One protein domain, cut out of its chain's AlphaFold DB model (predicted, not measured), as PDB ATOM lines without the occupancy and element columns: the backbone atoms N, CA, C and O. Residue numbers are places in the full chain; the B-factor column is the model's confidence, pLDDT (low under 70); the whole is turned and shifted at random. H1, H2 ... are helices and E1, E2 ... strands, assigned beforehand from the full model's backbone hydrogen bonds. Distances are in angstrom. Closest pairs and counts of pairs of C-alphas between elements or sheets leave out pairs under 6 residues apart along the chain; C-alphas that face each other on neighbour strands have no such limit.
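AT A GLANCE: This is residues 19 to 35 and 45 to 128 of the 128 residues of an uncharacterized protein of Bacteroidetes bacterium MedPE-SWsnd-G1 (UniProt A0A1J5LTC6). Three small sheets make an incomplete cup, and the short helix H1 runs across one face of the four-stranded sheet E1 E6 E7 E8, near the hairpin E2 E3 and strand E9. The sheet E5 E4 E9 makes another wall, with E5 near E7 and E9 near E2. The printed part has 101 residues, with one named helix followed by nine named strands; the sheets run E1 E6 E7 E8, E5 E4 E9 and E2 E3, all antiparallel. The class is mostly strand, and the whole is compact, with a radius of gyration of the C-alphas of 12.6 A and spans of 35 by 32 by 26 A.

IN THESE COORDINATES: Find C-alpha 22 at (112.478, 193.597, 181.592); from there helix H1, residues 22 to 29, runs 10.6 A. After the cut, look for E1 at residues 45 to 49, beginning at C-alpha 45, (121.419, 205.208, 195.134). Next come E2, residues 55 to 59, and E3, residues 65 to 69. Read on to E4, residues 75 to 80, 16.1 A long, and E5, residues 85 to 89, 14.0 A. Then come E6, residues 93 to 96, E7, residues 99 to 103, and E8, residues 113 to 117. The longest strand, E9, residues 121 to 127, runs 17.3 A to C-alpha 127 at (117.941, 196.735, 167.635).

HOW THE PARTS SIT: Begin with the strongly twisted sheet E1 E6 E7 E8, where E6 E7 E8 form a meander, each strand the antiparallel neighbour of the one before. Look for N 48 and O 95 at 2.9 A between E1 and E6, N 94 and O 101 at 2.7 A in the hairpin E6 and E7, and N 100 and O 116 at 2.9 A in the hairpin E7 and E8. H1 is on this sheet at a height of 9.4 A, over E7 and, only just, with 3 C-alphas, over E6; it runs across the strands, at 76 degrees to E7 on the local plane. Every O i to N i+4 pair in H1 is within hydrogen-bond range. The closest C-alphas of H1 and E2 are those of Gln 28 and Leu 56, 7.4 A apart; in the hairpin E2 and E3, N 56 and O 68 are at 2.8 A. H1 only grazes the sheet E5 E4 E9, with its residues 22 to 25. There, find N 76 and O 88 at 2.8 A in the hairpin E4 and E5, and N 77 and O 125 at 2.8 A between E4 and E9. The closest C-alphas of E5 and E7, Tyr 88 and Met 103, are 5.8 A apart. E3 and E8, for instance, are apart.

THE WHOLE: The C-alphas farthest apart, of Ala 45 and Arg 62, are 37.5 A from each other. Residues 36 to 44 are cut out, with 8.4 A between C-alphas 35 and 45. Of the links printed whole, E7 to E8 is short and the others are tight. Look at residues 104 to 112 for pLDDT under 70.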
ATOM      1  N   GLU A  19     114.276 190.445 171.203       96.94
ATOM      2  CA  GLU A  19     113.391 190.677 172.341       96.94
ATOM      3  C   GLU A  19     114.128 190.361 173.640       96.94
ATOM      4  O   GLU A  19     115.015 189.509 173.677       96.94
ATOM      5  N   ILE A  20     113.807 191.088 174.703       97.50
ATOM      6  CA  ILE A  20     114.346 190.835 176.037       97.50
ATOM      7  C   ILE A  20     113.283 191.168 177.079       97.50
ATOM      8  O   ILE A  20     112.600 192.188 176.979       97.50
ATOM      9  N   ASP A  21     113.149 190.319 178.091       96.19
ATOM     10  CA  ASP A  21     112.270 190.596 179.225       96.19
ATOM     11  C   ASP A  21     112.871 191.674 180.126       96.19
ATOM     12  O   ASP A  21     114.084 191.712 180.347       96.19
ATOM     13  N   ALA A  22     112.024 192.520 180.714       96.19
ATOM     14  CA  ALA A  22     112.478 193.597 181.592       96.19
ATOM     15  C   ALA A  22     113.294 193.071 182.790       96.19
ATOM     16  O   ALA A  22     114.379 193.576 183.063       96.19
ATOM     17  N   ASN A  23     112.845 191.983 183.424       96.19
ATOM     18  CA  ASN A  23     113.572 191.340 184.526       96.19
ATOM     19  C   ASN A  23     114.922 190.752 184.078       96.19
ATOM     20  O   ASN A  23     115.908 190.810 184.813       96.19
ATOM     21  N   SER A  24     114.990 190.203 182.858       96.56
ATOM     22  CA  SER A  24     116.241 189.683 182.288       96.56
ATOM     23  C   SER A  24     117.235 190.813 182.026       96.56
ATOM     24  O   SER A  24     118.402 190.703 182.400       96.56
ATOM     25  N   LEU A  25     116.770 191.929 181.455       96.56
ATOM     26  CA  LEU A  25     117.591 193.120 181.248       96.56
ATOM     27  C   LEU A  25     118.118 193.677 182.578       96.56
ATOM     28  O   LEU A  25     119.315 193.928 182.694       96.56
ATOM     29  N   GLN A  26     117.254 193.814 183.590       95.94
ATOM     30  CA  GLN A  26     117.642 194.267 184.931       95.94
ATOM     31  C   GLN A  26     118.714 193.352 185.532       95.94
ATOM     32  O   GLN A  26     119.762 193.829 185.962       95.94
ATOM     33  N   SER A  27     118.496 192.035 185.483       96.06
ATOM     34  CA  SER A  27     119.435 191.044 186.018       96.06
ATOM     35  C   SER A  27     120.791 191.081 185.310       96.06
ATOM     36  O   SER A  27     121.825 190.864 185.934       96.06
ATOM     37  N   GLN A  28     120.814 191.333 183.998       96.62
ATOM     38  CA  GLN A  28     122.058 191.465 183.239       96.62
ATOM     39  C   GLN A  28     122.792 192.768 183.573       96.62
ATOM     40  O   GLN A  28     124.005 192.738 183.769       96.62
ATOM     41  N   LEU A  29     122.075 193.885 183.730       94.50
ATOM     42  CA  LEU A  29     122.659 195.149 184.183       94.50
ATOM     43  C   LEU A  29     123.235 195.031 185.598       94.50
ATOM     44  O   LEU A  29     124.346 195.490 185.836       94.50
ATOM     45  N   GLN A  30     122.544 194.359 186.519       92.94
ATOM     46  CA  GLN A  30     122.997 194.155 187.903       92.94
ATOM     47  C   GLN A  30     124.299 193.345 188.035       92.94
ATOM     48  O   GLN A  30     124.924 193.364 189.092       92.94
ATOM     49  N   LYS A  31     124.741 192.660 186.971       91.56
ATOM     50  CA  LYS A  31     126.054 191.989 186.915       91.56
ATOM     51  C   LYS A  31     127.205 192.939 186.584       91.56
ATOM     52  O   LYS A  31     128.363 192.540 186.667       91.56
ATOM     53  N   THR A  32     126.904 194.168 186.169       90.00
ATOM     54  CA  THR A  32     127.911 195.199 185.912       90.00
ATOM     55  C   THR A  32     128.382 195.840 187.213       90.00
ATOM     56  O   THR A  32     127.730 195.740 188.252       90.00
ATOM     57  N   THR A  33     129.529 196.516 187.163       87.00
ATOM     58  CA  THR A  33     130.047 197.247 188.320       87.00
ATOM     59  C   THR A  33     129.052 198.334 188.749       87.00
ATOM     60  O   THR A  33     128.695 199.183 187.921       87.00
ATOM     61  N   PRO A  34     128.610 198.337 190.023       86.69
ATOM     62  CA  PRO A  34     127.706 199.352 190.531       86.69
ATOM     63  C   PRO A  34     128.395 200.715 190.593       86.69
ATOM     64  O   PRO A  34     129.551 200.832 191.000       86.69
ATOM     65  N   VAL A  35     127.647 201.756 190.254       86.12
ATOM     66  CA  VAL A  35     128.041 203.156 190.399       86.12
ATOM     67  C   VAL A  35     127.163 203.771 191.481       86.12
ATOM     68  O   VAL A  35     125.937 203.727 191.390       86.12
ATOM     69  N   ALA A  45     121.970 206.403 195.766       76.81
ATOM     70  CA  ALA A  45     121.419 205.208 195.134       76.81
ATOM     71  C   ALA A  45     122.498 204.443 194.364       76.81
ATOM     72  O   ALA A  45     123.467 205.014 193.856       76.81
ATOM     73  N   THR A  46     122.321 203.124 194.301       85.31
ATOM     74  CA  THR A  46     123.181 202.232 193.524       85.31
ATOM     75  C   THR A  46     122.610 202.090 192.122       85.31
ATOM     76  O   THR A  46     121.508 201.569 191.944       85.31
ATOM     77  N   PHE A  47     123.377 202.532 191.134       88.88
ATOM     78  CA  PHE A  47     123.035 202.442 189.722       88.88
ATOM     79  C   PHE A  47     123.876 201.378 189.031       88.88
ATOM     80  O   PHE A  47     125.081 201.273 189.242       88.88
ATOM     81  N   PHE A  48     123.243 200.645 188.126       92.25
ATOM     82  CA  PHE A  48     123.899 199.709 187.225       92.25
ATOM     83  C   PHE A  48     123.761 200.235 185.808       92.25
ATOM     84  O   PHE A  48     122.651 200.300 185.274       92.25
ATOM     85  N   LYS A  49     124.863 200.691 185.220       91.00
ATOM     86  CA  LYS A  49     124.832 201.402 183.942       91.00
ATOM     87  C   LYS A  49     125.008 200.449 182.768       91.00
ATOM     88  O   LYS A  49     125.885 199.592 182.787       91.00
ATOM     89  N   GLY A  50     124.225 200.651 181.713       91.31
ATOM     90  CA  GLY A  50     124.333 199.850 180.497       91.31
ATOM     91  C   GLY A  50     125.627 200.086 179.719       91.31
ATOM     92  O   GLY A  50     126.047 199.186 179.004       91.31
ATOM     93  N   GLU A  51     126.317 201.219 179.914       91.00
ATOM     94  CA  GLU A  51     127.667 201.443 179.357       91.00
ATOM     95  C   GLU A  51     128.715 200.451 179.893       91.00
ATOM     96  O   GLU A  51     129.699 200.175 179.217       91.00
ATOM     97  N   ASN A  52     128.481 199.870 181.075       93.12
ATOM     98  CA  ASN A  52     129.375 198.881 181.681       93.12
ATOM     99  C   ASN A  52     129.071 197.443 181.226       93.12
ATOM    100  O   ASN A  52     129.780 196.508 181.606       93.12
ATOM    101  N   LEU A  53     127.998 197.236 180.456       93.81
ATOM    102  CA  LEU A  53     127.610 195.924 179.961       93.81
ATOM    103  C   LEU A  53     128.366 195.639 178.659       93.81
ATOM    104  O   LEU A  53     128.194 196.376 177.697       93.81
ATOM    105  N   LYS A  54     129.181 194.577 178.615       93.25
ATOM    106  CA  LYS A  54     129.966 194.188 177.419       93.25
ATOM    107  C   LYS A  54     129.160 193.405 176.381       93.25
ATOM    108  O   LYS A  54     129.427 193.471 175.186       93.25
ATOM    109  N   GLU A  55     128.186 192.644 176.859       95.19
ATOM    110  CA  GLU A  55     127.369 191.741 176.058       95.19
ATOM    111  C   GLU A  55     125.936 191.757 176.581       95.19
ATOM    112  O   GLU A  55     125.706 191.770 177.793       95.19
ATOM    113  N   LEU A  56     124.967 191.717 175.671       96.50
ATOM    114  CA  LEU A  56     123.551 191.614 175.994       96.50
ATOM    115  C   LEU A  56     122.980 190.307 175.441       96.50
ATOM    116  O   LEU A  56     122.965 190.078 174.231       96.50
ATOM    117  N   ILE A  57     122.457 189.465 176.328       97.31
ATOM    118  CA  ILE A  57     121.767 188.226 175.969       97.31
ATOM    119  C   ILE A  57     120.297 188.549 175.698       97.31
ATOM    120  O   ILE A  57     119.569 188.993 176.589       97.31
ATOM    121  N   VAL A  58     119.855 188.288 174.471       97.44
ATOM    122  CA  VAL A  58     118.502 188.561 173.966       97.44
ATOM    123  C   VAL A  58     117.899 187.312 173.325       97.44
ATOM    124  O   VAL A  58     118.592 186.323 173.104       97.44
ATOM    125  N   LEU A  59     116.615 187.355 172.985       97.31
ATOM    126  CA  LEU A  59     115.924 186.333 172.206       97.31
ATOM    127  C   LEU A  59     115.761 186.795 170.757       97.31
ATOM    128  O   LEU A  59     115.381 187.935 170.485       97.31
ATOM    129  N   ASN A  60     116.044 185.919 169.800       95.06
ATOM    130  CA  ASN A  60     115.709 186.172 168.402       95.06
ATOM    131  C   ASN A  60     114.224 185.859 168.121       95.06
ATOM    132  O   ASN A  60     113.480 185.415 168.990       95.06
ATOM    133  N   ARG A  61     113.782 186.041 166.869       91.06
ATOM    134  CA  ARG A  61     112.389 185.769 166.450       91.06
ATOM    135  C   ARG A  61     111.946 184.305 166.609       91.06
ATOM    136  O   ARG A  61     110.760 184.032 166.487       91.06
ATOM    137  N   ARG A  62     112.884 183.377 166.810       93.06
ATOM    138  CA  ARG A  62     112.632 181.949 167.056       93.06
ATOM    139  C   ARG A  62     112.623 181.609 168.551       93.06
ATOM    140  O   ARG A  62     112.449 180.448 168.893       93.06
ATOM    141  N   GLY A  63     112.824 182.592 169.433       93.19
ATOM    142  CA  GLY A  63     112.959 182.373 170.875       93.19
ATOM    143  C   GLY A  63     114.324 181.819 171.292       93.19
ATOM    144  O   GLY A  63     114.492 181.399 172.433       93.19
ATOM    145  N   GLU A  64     115.312 181.808 170.395       95.94
ATOM    146  CA  GLU A  64     116.661 181.326 170.701       95.94
ATOM    147  C   GLU A  64     117.482 182.454 171.335       95.94
ATOM    148  O   GLU A  64     117.417 183.608 170.892       95.94
ATOM    149  N   LYS A  65     118.291 182.116 172.346       96.75
ATOM    150  CA  LYS A  65     119.218 183.066 172.968       96.75
ATOM    151  C   LYS A  65     120.319 183.456 171.983       96.75
ATOM    152  O   LYS A  65     120.966 182.595 171.395       96.75
ATOM    153  N   VAL A  66     120.551 184.754 171.844       96.12
ATOM    154  CA  VAL A  66     121.612 185.347 171.031       96.12
ATOM    155  C   VAL A  66     122.371 186.347 171.890       96.12
ATOM    156  O   VAL A  66     121.764 187.092 172.658       96.12
ATOM    157  N   VAL A  67     123.692 186.365 171.753       96.06
ATOM    158  CA  VAL A  67     124.562 187.356 172.386       96.06
ATOM    159  C   VAL A  67     124.776 188.504 171.405       96.06
ATOM    160  O   VAL A  67     125.123 188.274 170.246       96.06
ATOM    161  N   LEU A  68     124.521 189.731 171.853       94.38
ATOM    162  CA  LEU A  68     124.846 190.954 171.128       94.38
ATOM    163  C   LEU A  68     126.016 191.645 171.820       94.38
ATOM    164  O   LEU A  68     125.938 191.927 173.016       94.38
ATOM    165  N   GLU A  69     127.066 191.950 171.066       93.12
ATOM    166  CA  GLU A  69     128.147 192.822 171.528       93.12
ATOM    167  C   GLU A  69     127.633 194.265 171.664       93.12
ATOM    168  O   GLU A  69     126.757 194.704 170.911       93.12
ATOM    169  N   THR A  70     128.132 194.987 172.668       90.19
ATOM    170  CA  THR A  70     127.718 196.370 172.976       90.19
ATOM    171  C   THR A  70     128.719 197.420 172.490       90.19
ATOM    172  O   THR A  70     128.554 198.608 172.774       90.19
ATOM    173  N   ASP A  71     129.731 196.994 171.727       86.19
ATOM    174  CA  ASP A  71     130.681 197.858 171.017       86.19
ATOM    175  C   ASP A  71     129.957 198.834 170.072       86.19
ATOM    176  O   ASP A  71     130.375 199.979 169.885       86.19
ATOM    177  N   LYS A  72     128.823 198.389 169.520       83.56
ATOM    178  CA  LYS A  72     127.905 199.185 168.712       83.56
ATOM    179  C   LYS A  72     126.699 199.638 169.532       83.56
ATOM    180  O   LYS A  72     126.178 198.878 170.351       83.56
ATOM    181  N   PRO A  73     126.184 200.858 169.285       84.62
ATOM    182  CA  PRO A  73     125.011 201.356 169.988       84.62
ATOM    183  C   PRO A  73     123.783 200.458 169.791       84.62
ATOM    184  O   PRO A  73     123.202 200.414 168.712       84.62
ATOM    185  N   LEU A  74     123.332 199.802 170.861       91.81
ATOM    186  CA  LEU A  74     122.075 199.055 170.858       91.81
ATOM    187  C   LEU A  74     120.911 199.970 171.255       91.81
ATOM    188  O   LEU A  74     120.949 200.637 172.292       91.81
ATOM    189  N   VAL A  75     119.845 199.971 170.454       92.25
ATOM    190  CA  VAL A  75     118.602 200.700 170.729       92.25
ATOM    191  C   VAL A  75     117.566 199.760 171.324       92.25
ATOM    192  O   VAL A  75     117.132 198.798 170.686       92.25
ATOM    193  N   LEU A  76     117.082 200.091 172.515       93.75
ATOM    194  CA  LEU A  76     115.970 199.412 173.163       93.75
ATOM    195  C   LEU A  76     114.690 200.191 172.889       93.75
ATOM    196  O   LEU A  76     114.590 201.365 173.222       93.75
ATOM    197  N   LYS A  77     113.690 199.553 172.286       93.56
ATOM    198  CA  LYS A  77     112.334 200.091 172.142       93.56
ATOM    199  C   LYS A  77     111.467 199.496 173.235       93.56
ATOM    200  O   LYS A  77     111.150 198.311 173.179       93.56
ATOM    201  N   VAL A  78     111.079 200.319 174.196       93.62
ATOM    202  CA  VAL A  78     110.280 199.899 175.344       93.62
ATOM    203  C   VAL A  78     108.825 200.281 175.095       93.62
ATOM    204  O   VAL A  78     108.529 201.403 174.681       93.62
ATOM    205  N   THR A  79     107.921 199.334 175.329       94.75
ATOM    206  CA  THR A  79     106.471 199.559 175.311       94.75
ATOM    207  C   THR A  79     105.934 199.301 176.710       94.75
ATOM    208  O   THR A  79     106.145 198.217 177.254       94.75
ATOM    209  N   ARG A  80     105.254 200.285 177.296       94.88
ATOM    210  CA  ARG A  80     104.559 200.149 178.582       94.88
ATOM    211  C   ARG A  80     103.202 199.470 178.403       94.88
ATOM    212  O   ARG A  80     102.648 199.447 177.305       94.88
ATOM    213  N   LYS A  81     102.660 198.933 179.497       95.69
ATOM    214  CA  LYS A  81     101.332 198.295 179.544       95.69
ATOM    215  C   LYS A  81     100.188 199.250 179.182       95.69
ATOM    216  O   LYS A  81      99.172 198.793 178.678       95.69
ATOM    217  N   ASP A  82     100.376 200.558 179.365       92.69
ATOM    218  CA  ASP A  82      99.437 201.610 178.935       92.69
ATOM    219  C   ASP A  82      99.554 201.975 177.439       92.69
ATOM    220  O   ASP A  82      98.864 202.867 176.955       92.69
ATOM    221  N   GLY A  83     100.433 201.301 176.692       91.56
ATOM    222  CA  GLY A  83     100.656 201.534 175.267       91.56
ATOM    223  C   GLY A  83     101.671 202.634 174.948       91.56
ATOM    224  O   GLY A  83     102.039 202.778 173.778       91.56
ATOM    225  N   PHE A  84     102.179 203.370 175.945       89.50
ATOM    226  CA  PHE A  84     103.204 204.389 175.726       89.50
ATOM    227  C   PHE A  84     104.525 203.752 175.265       89.50
ATOM    228  O   PHE A  84     104.982 202.743 175.811       89.50
ATOM    229  N   LYS A  85     105.154 204.348 174.244       90.50
ATOM    230  CA  LYS A  85     106.362 203.822 173.590       90.50
ATOM    231  C   LYS A  85     107.476 204.850 173.607       90.50
ATOM    232  O   LYS A  85     107.274 205.996 173.224       90.50
ATOM    233  N   PHE A  86     108.674 204.405 173.947       87.75
ATOM    234  CA  PHE A  86     109.882 205.226 173.931       87.75
ATOM    235  C   PHE A  86     111.088 204.347 173.607       87.75
ATOM    236  O   PHE A  86     110.974 203.133 173.400       87.75
ATOM    237  N   ARG A  87     112.251 204.977 173.461       88.38
ATOM    238  CA  ARG A  87     113.490 204.282 173.121       88.38
ATOM    239  C   ARG A  87     114.595 204.698 174.076       88.38
ATOM    240  O   ARG A  87     114.594 205.845 174.492       88.38
ATOM    241  N   TYR A  88     115.526 203.798 174.347       87.25
ATOM    242  CA  TYR A  88     116.794 204.075 175.017       87.25
ATOM    243  C   TYR A  88     117.946 203.639 174.124       87.25
ATOM    244  O   TYR A  88     117.800 202.680 173.364       87.25
ATOM    245  N   TYR A  89     119.099 204.287 174.262       88.88
ATOM    246  CA  TYR A  89     120.359 203.624 173.940       88.88
ATOM    247  C   TYR A  89     120.845 202.856 175.168       88.88
ATOM    248  O   TYR A  89     120.781 203.389 176.278       88.88
ATOM    249  N   LEU A  90     121.339 201.629 174.981       91.88
ATOM    250  CA  LEU A  90     121.817 200.783 176.080       91.88
ATOM    251  C   LEU A  90     122.896 201.487 176.915       91.88
ATOM    252  O   LEU A  90     122.831 201.498 178.138       91.88
ATOM    253  N   ASN A  91     123.850 202.145 176.264       89.62
ATOM    254  CA  ASN A  91     124.912 202.886 176.946       89.62
ATOM    255  C   ASN A  91     124.402 204.113 177.730       89.62
ATOM    256  O   ASN A  91     125.053 204.558 178.664       89.62
ATOM    257  N   SER A  92     123.223 204.641 177.393       86.75
ATOM    258  CA  SER A  92     122.629 205.814 178.052       86.75
ATOM    259  C   SER A  92     121.666 205.474 179.193       86.75
ATOM    260  O   SER A  92     121.113 206.386 179.812       86.75
ATOM    261  N   MET A  93     121.403 204.186 179.438       90.25
ATOM    262  CA  MET A  93     120.467 203.753 180.472       90.25
ATOM    263  C   MET A  93     121.172 203.226 181.720       90.25
ATOM    264  O   MET A  93     122.302 202.742 181.685       90.25
ATOM    265  N   SER A  94     120.461 203.281 182.836       91.19
ATOM    266  CA  SER A  94     120.819 202.676 184.102       91.19
ATOM    267  C   SER A  94     119.617 201.967 184.717       91.19
ATOM    268  O   SER A  94     118.458 202.317 184.488       91.19
ATOM    269  N   SER A  95     119.910 200.942 185.504       92.94
ATOM    270  CA  SER A  95     118.956 200.304 186.397       92.94
ATOM    271  C   SER A  95     119.240 200.749 187.823       92.94
ATOM    272  O   SER A  95     120.398 200.772 188.238       92.94
ATOM    273  N   TYR A  96     118.197 201.062 188.577       89.25
ATOM    274  CA  TYR A  96     118.276 201.294 190.016       89.25
ATOM    275  C   TYR A  96     116.944 200.880 190.632       89.25
ATOM    276  O   TYR A  96     115.893 201.161 190.053       89.25
ATOM    277  N   GLU A  97     116.987 200.185 191.771       88.12
ATOM    278  CA  GLU A  97     115.789 199.557 192.350       88.12
ATOM    279  C   GLU A  97     115.033 198.758 191.260       88.12
ATOM    280  O   GLU A  97     115.661 198.061 190.454       88.12
ATOM    281  N   ASP A  98     113.712 198.930 191.172       91.38
ATOM    282  CA  ASP A  98     112.834 198.314 190.172       91.38
ATOM    283  C   ASP A  98     112.547 199.229 188.973       91.38
ATOM    284  O   ASP A  98     111.456 199.209 188.393       91.38
ATOM    285  N   LYS A  99     113.508 200.086 188.610       92.06
ATOM    286  CA  LYS A  99     113.338 201.104 187.569       92.06
ATOM    287  C   LYS A  99     114.471 201.100 186.559       92.06
ATOM    288  O   LYS A  99     115.646 200.949 186.896       92.06
ATOM    289  N   PHE A 100     114.107 201.386 185.312       92.25
ATOM    290  CA  PHE A 100     115.040 201.858 184.300       92.25
ATOM    291  C   PHE A 100     114.977 203.375 184.204       92.25
ATOM    292  O   PHE A 100     113.897 203.950 184.058       92.25
ATOM    293  N   LYS A 101     116.150 204.001 184.229       89.31
ATOM    294  CA  LYS A 101     116.364 205.405 183.895       89.31
ATOM    295  C   LYS A 101     117.191 205.462 182.632       89.31
ATOM    296  O   LYS A 101     118.197 204.775 182.530       89.31
ATOM    297  N   GLY A 102     116.810 206.270 181.664       81.12
ATOM    298  CA  GLY A 102     117.628 206.414 180.469       81.12
ATOM    299  C   GLY A 102     117.208 207.594 179.635       81.12
ATOM    300  O   GLY A 102     116.124 208.154 179.823       81.12
ATOM    301  N   MET A 103     118.079 207.974 178.710       73.75
ATOM    302  CA  MET A 103     117.789 209.062 177.794       73.75
ATOM    303  C   MET A 103     117.284 208.523 176.459       73.75
ATOM    304  O   MET A 103     117.755 207.507 175.940       73.75
ATOM    305  N   GLY A 104     116.278 209.209 175.918       66.38
ATOM    306  CA  GLY A 104     115.762 208.931 174.589       66.38
ATOM    307  C   GLY A 104     116.773 209.200 173.467       66.38
ATOM    308  O   GLY A 104     117.799 209.845 173.679       66.38
ATOM    309  N   PRO A 105     116.467 208.778 172.227       58.47
ATOM    310  CA  PRO A 105     117.312 209.001 171.053       58.47
ATOM    311  C   PRO A 105     117.503 210.482 170.696       58.47
ATOM    312  O   PRO A 105     118.353 210.819 169.882       58.47
ATOM    313  N   THR A 106     116.758 211.383 171.334       55.66
ATOM    314  CA  THR A 106     116.951 212.837 171.296       55.66
ATOM    315  C   THR A 106     118.101 213.324 172.193       55.66
ATOM    316  O   THR A 106     118.152 214.500 172.541       55.66
ATOM    317  N   TYR A 107     119.050 212.442 172.534       45.69
ATOM    318  CA  TYR A 107     120.256 212.715 173.328       45.69
ATOM    319  C   TYR A 107     120.969 214.026 172.940       45.69
ATOM    320  O   TYR A 107     121.395 214.775 173.812       45.69
ATOM    321  N   LEU A 108     121.025 214.349 171.643       49.12
ATOM    322  CA  LEU A 108     121.728 215.525 171.113       49.12
ATOM    323  C   LEU A 108     120.966 216.862 171.244       49.12
ATOM    324  O   LEU A 108     121.550 217.906 170.983       49.12
ATOM    325  N   VAL A 109     119.689 216.858 171.644       53.72
ATOM    326  CA  VAL A 109     118.847 218.072 171.771       53.72
ATOM    327  C   VAL A 109     118.269 218.257 173.180       53.72
ATOM    328  O   VAL A 109     117.237 218.898 173.349       53.72
ATOM    329  N   GLY A 110     118.909 217.683 174.207       50.94
ATOM    330  CA  GLY A 110     118.406 217.744 175.587       50.94
ATOM    331  C   GLY A 110     117.234 216.790 175.833       50.94
ATOM    332  O   GLY A 110     116.235 217.162 176.442       50.94
ATOM    333  N   GLY A 111     117.334 215.570 175.295       57.38
ATOM    334  CA  GLY A 111     116.285 214.555 175.344       57.38
ATOM    335  C   GLY A 111     115.727 214.284 176.745       57.38
ATOM    336  O   GLY A 111     116.426 214.345 177.753       57.38
ATOM    337  N   MET A 112     114.439 213.945 176.798       66.06
ATOM    338  CA  MET A 112     113.744 213.641 178.046       66.06
ATOM    339  C   MET A 112     114.331 212.377 178.688       66.06
ATOM    340  O   MET A 112     114.433 211.327 178.044       66.06
ATOM    341  N   ILE A 113     114.711 212.479 179.961       75.12
ATOM    342  CA  ILE A 113     115.049 211.313 180.777       75.12
ATOM    343  C   ILE A 113     113.737 210.626 181.139       75.12
ATOM    344  O   ILE A 113     112.870 211.222 181.780       75.12
ATOM    345  N   HIS A 114     113.596 209.367 180.748       80.44
ATOM    346  CA  HIS A 114     112.457 208.558 181.154       80.44
ATOM    347  C   HIS A 114     112.862 207.677 182.334       80.44
ATOM    348  O   HIS A 114     113.884 206.992 182.288       80.44
ATOM    349  N   ASN A 115     112.042 207.709 183.383       87.56
ATOM    350  CA  ASN A 115     112.077 206.746 184.475       87.56
ATOM    351  C   ASN A 115     110.873 205.826 184.310       87.56
ATOM    352  O   ASN A 115     109.739 206.303 184.234       87.56
ATOM    353  N   VAL A 116     111.107 204.522 184.244       89.69
ATOM    354  CA  VAL A 116     110.046 203.533 184.058       89.69
ATOM    355  C   VAL A 116     110.227 202.382 185.022       89.69
ATOM    356  O   VAL A 116     111.285 201.760 185.058       89.69
ATOM    357  N   ASN A 117     109.161 202.089 185.765       94.12
ATOM    358  CA  ASN A 117     109.097 200.911 186.615       94.12
ATOM    359  C   ASN A 117     109.051 199.655 185.742       94.12
ATOM    360  O   ASN A 117     108.324 199.607 184.743       94.12
ATOM    361  N   ILE A 118     109.815 198.642 186.130       94.06
ATOM    362  CA  ILE A 118     109.964 197.377 185.405       94.06
ATOM    363  C   ILE A 118     108.623 196.651 185.266       94.06
ATOM    364  O   ILE A 118     108.297 196.155 184.189       94.06
ATOM    365  N   ASP A 119     107.805 196.672 186.316       95.62
ATOM    366  CA  ASP A 119     106.464 196.081 186.345       95.62
ATOM    367  C   ASP A 119     105.482 196.718 185.344       95.62
ATOM    368  O   ASP A 119     104.509 196.084 184.927       95.62
ATOM    369  N   SER A 120     105.742 197.954 184.916       95.06
ATOM    370  CA  SER A 120     104.923 198.692 183.956       95.06
ATOM    371  C   SER A 120     105.290 198.398 182.499       95.06
ATOM    372  O   SER A 120     104.588 198.844 181.587       95.06
ATOM    373  N   ILE A 121     106.369 197.646 182.255       96.31
ATOM    374  CA  ILE A 121     106.842 197.297 180.914       96.31
ATOM    375  C   ILE A 121     106.049 196.102 180.380       96.31
ATOM    376  O   ILE A 121     105.897 195.081 181.043       96.31
ATOM    377  N   ALA A 122     105.546 196.237 179.153       97.06
ATOM    378  CA  ALA A 122     104.886 195.162 178.423       97.06
ATOM    379  C   ALA A 122     105.856 194.412 177.500       97.06
ATOM    380  O   ALA A 122     105.750 193.203 177.353       97.06
ATOM    381  N   SER A 123     106.784 195.119 176.845       97.12
ATOM    382  CA  SER A 123     107.802 194.490 175.992       97.12
ATOM    383  C   SER A 123     109.006 195.397 175.754       97.12
ATOM    384  O   SER A 123     108.896 196.628 175.794       97.12
ATOM    385  N   ILE A 124     110.148 194.776 175.446       96.75
ATOM    386  CA  ILE A 124     111.370 195.460 175.024       96.75
ATOM    387  C   ILE A 124     111.883 194.805 173.744       96.75
ATOM    388  O   ILE A 124     112.166 193.608 173.712       96.75
ATOM    389  N   LYS A 125     112.031 195.603 172.682       96.62
ATOM    390  CA  LYS A 125     112.666 195.174 171.430       96.62
ATOM    391  C   LYS A 125     114.049 195.781 171.304       96.62
ATOM    392  O   LYS A 125     114.179 196.999 171.371       96.62
ATOM    393  N   VAL A 126     115.055 194.956 171.054       95.44
ATOM    394  CA  VAL A 126     116.446 195.386 170.887       95.44
ATOM    395  C   VAL A 126     116.794 195.437 169.405       95.44
ATOM    396  O   VAL A 126     116.467 194.521 168.642       95.44
ATOM    397  N   LYS A 127     117.437 196.527 168.990       92.19
ATOM    398  CA  LYS A 127     117.941 196.735 167.635       92.19
ATOM    399  C   LYS A 127     119.421 197.124 167.684       92.19
ATOM    400  O   LYS A 127     119.715 198.114 168.352       92.19
ATOM    401  N   PRO A 128     120.305 196.370 167.013       88.19
ATOM    402  CA  PRO A 128     121.648 196.834 166.688       88.19
ATOM    403  C   PRO A 128     121.631 198.008 165.706       88.19
ATOM    404  O   PRO A 128     120.570 198.234 165.066       88.19
TER     405      PRO A 128